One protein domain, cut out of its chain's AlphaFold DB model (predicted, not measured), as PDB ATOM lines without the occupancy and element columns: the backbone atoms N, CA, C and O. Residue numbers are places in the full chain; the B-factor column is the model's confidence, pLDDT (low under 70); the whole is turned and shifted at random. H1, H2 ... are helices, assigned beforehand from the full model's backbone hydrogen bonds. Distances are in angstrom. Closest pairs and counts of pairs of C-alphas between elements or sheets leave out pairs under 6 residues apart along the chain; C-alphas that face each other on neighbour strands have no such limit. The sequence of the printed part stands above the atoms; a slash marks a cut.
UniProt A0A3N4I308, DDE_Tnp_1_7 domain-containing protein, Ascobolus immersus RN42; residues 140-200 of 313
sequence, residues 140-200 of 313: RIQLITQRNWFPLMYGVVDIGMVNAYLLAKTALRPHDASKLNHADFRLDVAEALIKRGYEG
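Overview. This is residues 140 to 200 of the 313 residues of the protein "DDE_Tnp_1_7 domain-containing protein" of Ascobolus immersus RN42 (UniProt A0A3N4I308). A long helix, H1, makes the longest axis; H3 juts out sideways from it, starting near H1 and sticking out with residues 190 to 199, while short H2 lies near H1's last residues, where the chain folds back. The 61 printed residues hold three named helices, H1, H2, H3 in chain order, and no named strand: all helix. The whole is loose, radius of gyration of the C-alphas 14.2 A, and flat, 44 by 27 by 14 A.

Arrangement. H1, residues 149 to 171, only just touches H3, residues 182 to 199, with 3 pairs of C-alphas within 8 A; the closest C-alphas, of Tyr 165 and His 182, are 6.8 A apart. H1 touches H3 with residues 161 to 165 alone, and H3 touches H1 with residues 182 to 186 alone. Their lines stand at 72 degrees, only just about perpendicular. H2, residues 174 to 179, is close to but not clearly touching H1; their closest C-alphas, of Lys 169 and Ala 177, are 4.9 A apart, at a steep tilt of 47 degrees, opposite ways. H2 and H3 are apart. Every O i to N i+4 pair is within hydrogen-bond range in H1 and H3, and 1 of 2 in H2.

Along the chain. H1 measures 33.1 A from C-alpha 149 at (44.254, 16.795, -28.612); H2 measures 8.9 A; H3 measures 26.0 A, to C-alpha 199 at (18.067, 30.847, -22.362).

Size, cuts and confidence. The C-alphas farthest apart, of Gln 146 and His 175, are 44.2 A apart. The printed part has no cut, and both links between helices are tight. Residues 199 to 200 are under pLDDT 70.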
ATOM      1  N   ARG A 140      32.818  17.548 -41.611       87.88
ATOM      2  CA  ARG A 140      33.899  17.615 -40.623       87.88
ATOM      3  C   ARG A 140      33.968  19.008 -39.983       87.88
ATOM      4  O   ARG A 140      34.099  20.007 -40.685       87.88
ATOM      5  N   ILE A 141      33.926  19.066 -38.650       87.06
ATOM      6  CA  ILE A 141      33.949  20.328 -37.875       87.06
ATOM      7  C   ILE A 141      35.350  20.724 -37.385       87.06
ATOM      8  O   ILE A 141      35.521  21.712 -36.671       87.06
ATOM      9  N   GLN A 142      36.357  19.922 -37.725       88.62
ATOM     10  CA  GLN A 142      37.720  20.080 -37.238       88.62
ATOM     11  C   GLN A 142      38.329  21.426 -37.659       88.62
ATOM     12  O   GLN A 142      38.465  21.720 -38.844       88.62
ATOM     13  N   LEU A 143      38.775  22.206 -36.671       89.31
ATOM     14  CA  LEU A 143      39.545  23.431 -36.893       89.31
ATOM     15  C   LEU A 143      41.039  23.132 -37.091       89.31
ATOM     16  O   LEU A 143      41.578  22.167 -36.541       89.31
ATOM     17  N   ILE A 144      41.727  24.003 -37.834       89.44
ATOM     18  CA  ILE A 144      43.189  23.974 -37.948       89.44
ATOM     19  C   ILE A 144      43.785  24.428 -36.612       89.44
ATOM     20  O   ILE A 144      43.489  25.514 -36.120       89.44
ATOM     21  N   THR A 145      44.619  23.585 -36.008       90.38
ATOM     22  CA  THR A 145      45.194  23.817 -34.679       90.38
ATOM     23  C   THR A 145      46.515  23.073 -34.532       90.38
ATOM     24  O   THR A 145      46.691  21.991 -35.085       90.38
ATOM     25  N   GLN A 146      47.442  23.648 -33.767       92.81
ATOM     26  CA  GLN A 146      48.741  23.037 -33.457       92.81
ATOM     27  C   GLN A 146      48.683  22.093 -32.245       92.81
ATOM     28  O   GLN A 146      49.696  21.548 -31.815       92.81
ATOM     29  N   ARG A 147      47.502  21.914 -31.648       93.62
ATOM     30  CA  ARG A 147      47.307  21.090 -30.453       93.62
ATOM     31  C   ARG A 147      46.738  19.726 -30.841       93.62
ATOM     32  O   ARG A 147      45.573  19.627 -31.213       93.62
ATOM     33  N   ASN A 148      47.530  18.669 -30.661       92.38
ATOM     34  CA  ASN A 148      47.187  17.296 -31.069       92.38
ATOM     35  C   ASN A 148      45.914  16.719 -30.420       92.38
ATOM     36  O   ASN A 148      45.321  15.789 -30.959       92.38
ATOM     37  N   TRP A 149      45.468  17.262 -29.286       93.50
ATOM     38  CA  TRP A 149      44.254  16.795 -28.612       93.50
ATOM     39  C   TRP A 149      42.959  17.334 -29.236       93.50
ATOM     40  O   TRP A 149      41.913  16.702 -29.110       93.50
ATOM     41  N   PHE A 150      42.997  18.478 -29.929       93.38
ATOM     42  CA  PHE A 150      41.801  19.051 -30.555       93.38
ATOM     43  C   PHE A 150      41.229  18.156 -31.664       93.38
ATOM     44  O   PHE A 150      40.020  17.936 -31.652       93.38
ATOM     45  N   PRO A 151      42.039  17.593 -32.587       92.06
ATOM     46  CA  PRO A 151      41.554  16.609 -33.553       92.06
ATOM     47  C   PRO A 151      40.833  15.420 -32.907       92.06
ATOM     48  O   PRO A 151      39.812  14.980 -33.424       92.06
ATOM     49  N   LEU A 152      41.314  14.936 -31.755       92.25
ATOM     50  CA  LEU A 152      40.659  13.850 -31.018       92.25
ATOM     51  C   LEU A 152      39.299  14.290 -30.464       92.25
ATOM     52  O   LEU A 152      38.313  13.576 -30.628       92.25
ATOM     53  N   MET A 153      39.235  15.477 -29.853       93.88
ATOM     54  CA  MET A 153      37.987  16.041 -29.333       93.88
ATOM     55  C   MET A 153      36.949  16.224 -30.448       93.88
ATOM     56  O   MET A 153      35.821  15.754 -30.314       93.88
ATOM     57  N   TYR A 154      37.343  16.813 -31.581       93.12
ATOM     58  CA  TYR A 154      36.455  16.957 -32.736       93.12
ATOM     59  C   TYR A 154      36.043  15.610 -33.327       93.12
ATOM     60  O   TYR A 154      34.881  15.454 -33.682       93.12
ATOM     61  N   GLY A 155      36.942  14.623 -33.362       92.69
ATOM     62  CA  GLY A 155      36.616  13.268 -33.802       92.69
ATOM     63  C   GLY A 155      35.517  12.623 -32.955       92.69
ATOM     64  O   GLY A 155      34.586  12.037 -33.503       92.69
ATOM     65  N   VAL A 156      35.566  12.783 -31.628       94.12
ATOM     66  CA  VAL A 156      34.507  12.290 -30.728       94.12
ATOM     67  C   VAL A 156      33.177  12.992 -31.002       94.12
ATOM     68  O   VAL A 156      32.143  12.327 -31.061       94.12
ATOM     69  N   VAL A 157      33.189  14.313 -31.207       94.00
ATOM     70  CA  VAL A 157      31.970  15.072 -31.527       94.00
ATOM     71  C   VAL A 157      31.403  14.657 -32.884       94.00
ATOM     72  O   VAL A 157      30.204  14.418 -32.984       94.00
ATOM     73  N   ASP A 158      32.238  14.507 -33.912       94.06
ATOM     74  CA  ASP A 158      31.802  14.090 -35.246       94.06
ATOM     75  C   ASP A 158      31.188  12.681 -35.230       94.06
ATOM     76  O   ASP A 158      30.102  12.484 -35.778       94.06
ATOM     77  N   ILE A 159      31.821  11.719 -34.545       94.50
ATOM     78  CA  ILE A 159      31.273  10.364 -34.365       94.50
ATOM     79  C   ILE A 159      29.962  10.416 -33.571       94.50
ATOM     80  O   ILE A 159      28.986   9.765 -33.943       94.50
ATOM     81  N   GLY A 160      29.908  11.218 -32.504       94.81
ATOM     82  CA  GLY A 160      28.700  11.428 -31.708       94.81
ATOM     83  C   GLY A 160      27.541  11.984 -32.536       94.81
ATOM     84  O   GLY A 160      26.427  11.471 -32.448       94.81
ATOM     85  N   MET A 161      27.807  12.970 -33.396       95.06
ATOM     86  CA  MET A 161      26.816  13.556 -34.302       95.06
ATOM     87  C   MET A 161      26.311  12.549 -35.334       95.06
ATOM     88  O   MET A 161      25.107  12.485 -35.577       95.06
ATOM     89  N   VAL A 162      27.200  11.735 -35.915       94.81
ATOM     90  CA  VAL A 162      26.806  10.671 -36.854       94.81
ATOM     91  C   VAL A 162      25.949   9.616 -36.153       94.81
ATOM     92  O   VAL A 162      24.894   9.252 -36.669       94.81
ATOM     93  N   ASN A 163      26.335   9.172 -34.956       95.06
ATOM     94  CA  ASN A 163      25.550   8.209 -34.182       95.06
ATOM     95  C   ASN A 163      24.170   8.766 -33.803       95.06
ATOM     96  O   ASN A 163      23.169   8.068 -33.950       95.06
ATOM     97  N   ALA A 164      24.095  10.027 -33.368       95.12
ATOM     98  CA  ALA A 164      22.831  10.691 -33.059       95.12
ATOM     99  C   ALA A 164      21.926  10.804 -34.296       95.12
ATOM    100  O   ALA A 164      20.732  10.524 -34.209       95.12
ATOM    101  N   TYR A 165      22.496  11.143 -35.454       94.69
ATOM    102  CA  TYR A 165      21.780  11.178 -36.728       94.69
ATOM    103  C   TYR A 165      21.225   9.798 -37.112       94.69
ATOM    104  O   TYR A 165      20.052   9.681 -37.466       94.69
ATOM    105  N   LEU A 166      22.038   8.741 -37.010       93.31
ATOM    106  CA  LEU A 166      21.598   7.374 -37.303       93.31
ATOM    107  C   LEU A 166      20.480   6.932 -36.352       93.31
ATOM    108  O   LEU A 166      19.474   6.396 -36.816       93.31
ATOM    109  N   LEU A 167      20.600   7.221 -35.053       94.56
ATOM    110  CA  LEU A 167      19.554   6.937 -34.066       94.56
ATOM    111  C   LEU A 167      18.255   7.690 -34.376       94.56
ATOM    112  O   LEU A 167      17.189   7.075 -34.418       94.56
ATOM    113  N   ALA A 168      18.336   8.991 -34.666       93.44
ATOM    114  CA  ALA A 168      17.180   9.795 -35.061       93.44
ATOM    115  C   ALA A 168      16.499   9.212 -36.306       93.44
ATOM    116  O   ALA A 168      15.280   9.058 -36.343       93.44
ATOM    117  N   LYS A 169      17.291   8.787 -37.295       93.38
ATOM    118  CA  LYS A 169      16.785   8.143 -38.507       93.38
ATOM    119  C   LYS A 169      16.089   6.810 -38.221       93.38
ATOM    120  O   LYS A 169      15.067   6.535 -38.839       93.38
ATOM    121  N   THR A 170      16.600   6.003 -37.287       92.75
ATOM    122  CA  THR A 170      15.954   4.739 -36.880       92.75
ATOM    123  C   THR A 170      14.691   4.931 -36.043       92.75
ATOM    124  O   THR A 170      13.816   4.072 -36.072       92.75
ATOM    125  N   ALA A 171      14.577   6.043 -35.313       92.31
ATOM    126  CA  ALA A 171      13.398   6.361 -34.512       92.31
ATOM    127  C   ALA A 171      12.220   6.879 -35.361       92.31
ATOM    128  O   ALA A 171      11.068   6.823 -34.930       92.31
ATOM    129  N   LEU A 172      12.497   7.388 -36.564       91.81
ATOM    130  CA  LEU A 172      11.487   7.873 -37.501       91.81
ATOM    131  C   LEU A 172      10.869   6.731 -38.318       91.81
ATOM    132  O   LEU A 172      11.495   5.711 -38.603       91.81
ATOM    133  N   ARG A 173       9.629   6.936 -38.781       89.81
ATOM    134  CA  ARG A 173       9.008   6.038 -39.771       89.81
ATOM    135  C   ARG A 173       9.825   6.054 -41.069       89.81
ATOM    136  O   ARG A 173      10.341   7.115 -41.415       89.81
ATOM    137  N   PRO A 174       9.871   4.963 -41.858       87.19
ATOM    138  CA  PRO A 174      10.727   4.876 -43.050       87.19
ATOM    139  C   PRO A 174      10.560   6.034 -44.045       87.19
ATOM    140  O   PRO A 174      11.541   6.557 -44.571       87.19
ATOM    141  N   HIS A 175       9.321   6.476 -44.264       86.75
ATOM    142  CA  HIS A 175       9.026   7.627 -45.115       86.75
ATOM    143  C   HIS A 175       9.634   8.931 -44.572       86.75
ATOM    144  O   HIS A 175      10.216   9.701 -45.331       86.75
ATOM    145  N   ASP A 176       9.557   9.160 -43.263       85.75
ATOM    146  CA  ASP A 176      10.057  10.381 -42.623       85.75
ATOM    147  C   ASP A 176      11.594  10.332 -42.495       85.75
ATOM    148  O   ASP A 176      12.287  11.301 -42.799       85.75
ATOM    149  N   ALA A 177      12.143   9.152 -42.194       83.88
ATOM    150  CA  ALA A 177      13.574   8.862 -42.183       83.88
ATOM    151  C   ALA A 177      14.244   9.094 -43.549       83.88
ATOM    152  O   ALA A 177      15.411   9.481 -43.610       83.88
ATOM    153  N   SER A 178      13.523   8.860 -44.652       84.75
ATOM    154  CA  SER A 178      14.031   9.106 -46.010       84.75
ATOM    155  C   SER A 178      14.206  10.592 -46.334       84.75
ATOM    156  O   SER A 178      15.032  10.937 -47.174       84.75
ATOM    157  N   LYS A 179      13.455  11.460 -45.646       88.88
ATOM    158  CA  LYS A 179      13.489  12.915 -45.829       88.88
ATOM    159  C   LYS A 179      14.507  13.600 -44.924       88.88
ATOM    160  O   LYS A 179      14.905  14.720 -45.219       88.88
ATOM    161  N   LEU A 180      14.926  12.945 -43.839       89.69
ATOM    162  CA  LEU A 180      15.917  13.494 -42.922       89.69
ATOM    163  C   LEU A 180      17.298  13.501 -43.587       89.69
ATOM    164  O   LEU A 180      17.948  12.463 -43.742       89.69
ATOM    165  N   ASN A 181      17.746  14.693 -43.962       92.38
ATOM    166  CA  ASN A 181      19.088  14.934 -44.457       92.38
ATOM    167  C   ASN A 181      20.063  15.128 -43.284       92.38
ATOM    168  O   ASN A 181      19.716  15.697 -42.250       92.38
ATOM    169  N   HIS A 182      21.309  14.685 -43.451       92.12
ATOM    170  CA  HIS A 182      22.345  14.819 -42.424       92.12
ATOM    171  C   HIS A 182      22.708  16.291 -42.161       92.12
ATOM    172  O   HIS A 182      22.971  16.656 -41.017       92.12
ATOM    173  N   ALA A 183      22.692  17.134 -43.198       91.88
ATOM    174  CA  ALA A 183      22.963  18.566 -43.063       91.88
ATOM    175  C   ALA A 183      21.879  19.273 -42.232       91.88
ATOM    176  O   ALA A 183      22.207  19.960 -41.266       91.88
ATOM    177  N   ASP A 184      20.607  19.041 -42.564       92.00
ATOM    178  CA  ASP A 184      19.466  19.652 -41.870       92.00
ATOM    179  C   ASP A 184      19.418  19.202 -40.406       92.00
ATOM    180  O   ASP A 184      19.354  20.035 -39.509       92.00
ATOM    181  N   PHE A 185      19.625  17.904 -40.146       94.25
ATOM    182  CA  PHE A 185      19.749  17.385 -38.781       94.25
ATOM    183  C   PHE A 185      20.837  18.112 -37.972       94.25
ATOM    184  O   PHE A 185      20.646  18.433 -36.799       94.25
ATOM    185  N   ARG A 186      21.997  18.384 -38.579       93.56
ATOM    186  CA  ARG A 186      23.089  19.104 -37.909       93.56
ATOM    187  C   ARG A 186      22.739  20.571 -37.650       93.56
ATOM    188  O   ARG A 186      23.104  21.079 -36.591       93.56
ATOM    189  N   LEU A 187      22.050  21.236 -38.580       93.56
ATOM    190  CA  LEU A 187      21.569  22.607 -38.396       93.56
ATOM    191  C   LEU A 187      20.547  22.688 -37.260       93.56
ATOM    192  O   LEU A 187      20.701  23.541 -36.391       93.56
ATOM    193  N   ASP A 188      19.599  21.753 -37.200       93.75
ATOM    194  CA  ASP A 188      18.597  21.678 -36.132       93.75
ATOM    195  C   ASP A 188      19.256  21.496 -34.758       93.75
ATOM    196  O   ASP A 188      18.914  22.177 -33.788       93.75
ATOM    197  N   VAL A 189      20.254  20.608 -34.667       94.12
ATOM    198  CA  VAL A 189      21.026  20.409 -33.432       94.12
ATOM    199  C   VAL A 189      21.798  21.676 -33.060       94.12
ATOM    200  O   VAL A 189      21.781  22.078 -31.897       94.12
ATOM    201  N   ALA A 190      22.455  22.327 -34.021       92.94
ATOM    202  CA  ALA A 190      23.184  23.567 -33.769       92.94
ATOM    203  C   ALA A 190      22.246  24.679 -33.275       92.94
ATOM    204  O   ALA A 190      22.543  25.336 -32.278       92.94
ATOM    205  N   GLU A 191      21.094  24.856 -33.919       92.75
ATOM    206  CA  GLU A 191      20.090  25.841 -33.530       92.75
ATOM    207  C   GLU A 191      19.545  25.564 -32.123       92.75
ATOM    208  O   GLU A 191      19.466  26.479 -31.301       92.75
ATOM    209  N   ALA A 192      19.235  24.304 -31.808       92.00
ATOM    210  CA  ALA A 192      18.772  23.903 -30.483       92.00
ATOM    211  C   ALA A 192      19.820  24.179 -29.391       92.00
ATOM    212  O   ALA A 192      19.483  24.697 -28.324       92.00
ATOM    213  N   LEU A 193      21.097  23.879 -29.656       90.00
ATOM    214  CA  LEU A 193      22.196  24.157 -28.727       90.00
ATOM    215  C   LEU A 193      22.395  25.661 -28.513       90.00
ATOM    216  O   LEU A 193      22.586  26.099 -27.378       90.00
ATOM    217  N   ILE A 194      22.306  26.455 -29.581       90.62
ATOM    218  CA  ILE A 194      22.411  27.916 -29.520       90.62
ATOM    219  C   ILE A 194      21.256  28.501 -28.700       90.62
ATOM    220  O   ILE A 194      21.503  29.264 -27.766       90.62
ATOM    221  N   LYS A 195      20.008  28.116 -28.998       86.56
ATOM    222  CA  LYS A 195      18.808  28.560 -28.266       86.56
ATOM    223  C   LYS A 195      18.919  28.262 -26.772       86.56
ATOM    224  O   LYS A 195      18.772  29.169 -25.956       86.56
ATOM    225  N   ARG A 196      19.294  27.030 -26.418       83.62
ATOM    226  CA  ARG A 196      19.503  26.623 -25.021       83.62
ATOM    227  C   ARG A 196      20.629  27.407 -24.341       83.62
ATOM    228  O   ARG A 196      20.544  27.701 -23.151       83.62
ATOM    229  N   GLY A 197      21.674  27.765 -25.085       83.31
ATOM    230  CA  GLY A 197      22.741  28.639 -24.601       83.31
ATOM    231  C   GLY A 197      22.246  30.050 -24.271       83.31
ATOM    232  O   GLY A 197      22.630  30.602 -23.243       83.31
ATOM    233  N   TYR A 198      21.364  30.621 -25.098       78.62
ATOM    234  CA  TYR A 198      20.782  31.947 -24.866       78.62
ATOM    235  C   TYR A 198      19.811  31.986 -23.685       78.62
ATOM    236  O   TYR A 198      19.847  32.941 -22.914       78.62
ATOM    237  N   GLU A 199      18.993  30.949 -23.502       66.94
ATOM    238  CA  GLU A 199      18.067  30.847 -22.362       66.94
ATOM    239  C   GLU A 199      18.795  30.849 -21.006       66.94
ATOM    240  O   GLU A 199      18.240  31.301 -20.008       66.94
ATOM    241  N   GLY A 200      20.061  30.412 -20.968       56.31
ATOM    242  CA  GLY A 200      20.910  30.470 -19.774       56.31
ATOM    243  C   GLY A 200      21.634  31.804 -19.541       56.31
ATOM    244  O   GLY A 200      22.215  32.002 -18.473       56.31
TER     245      GLY A 200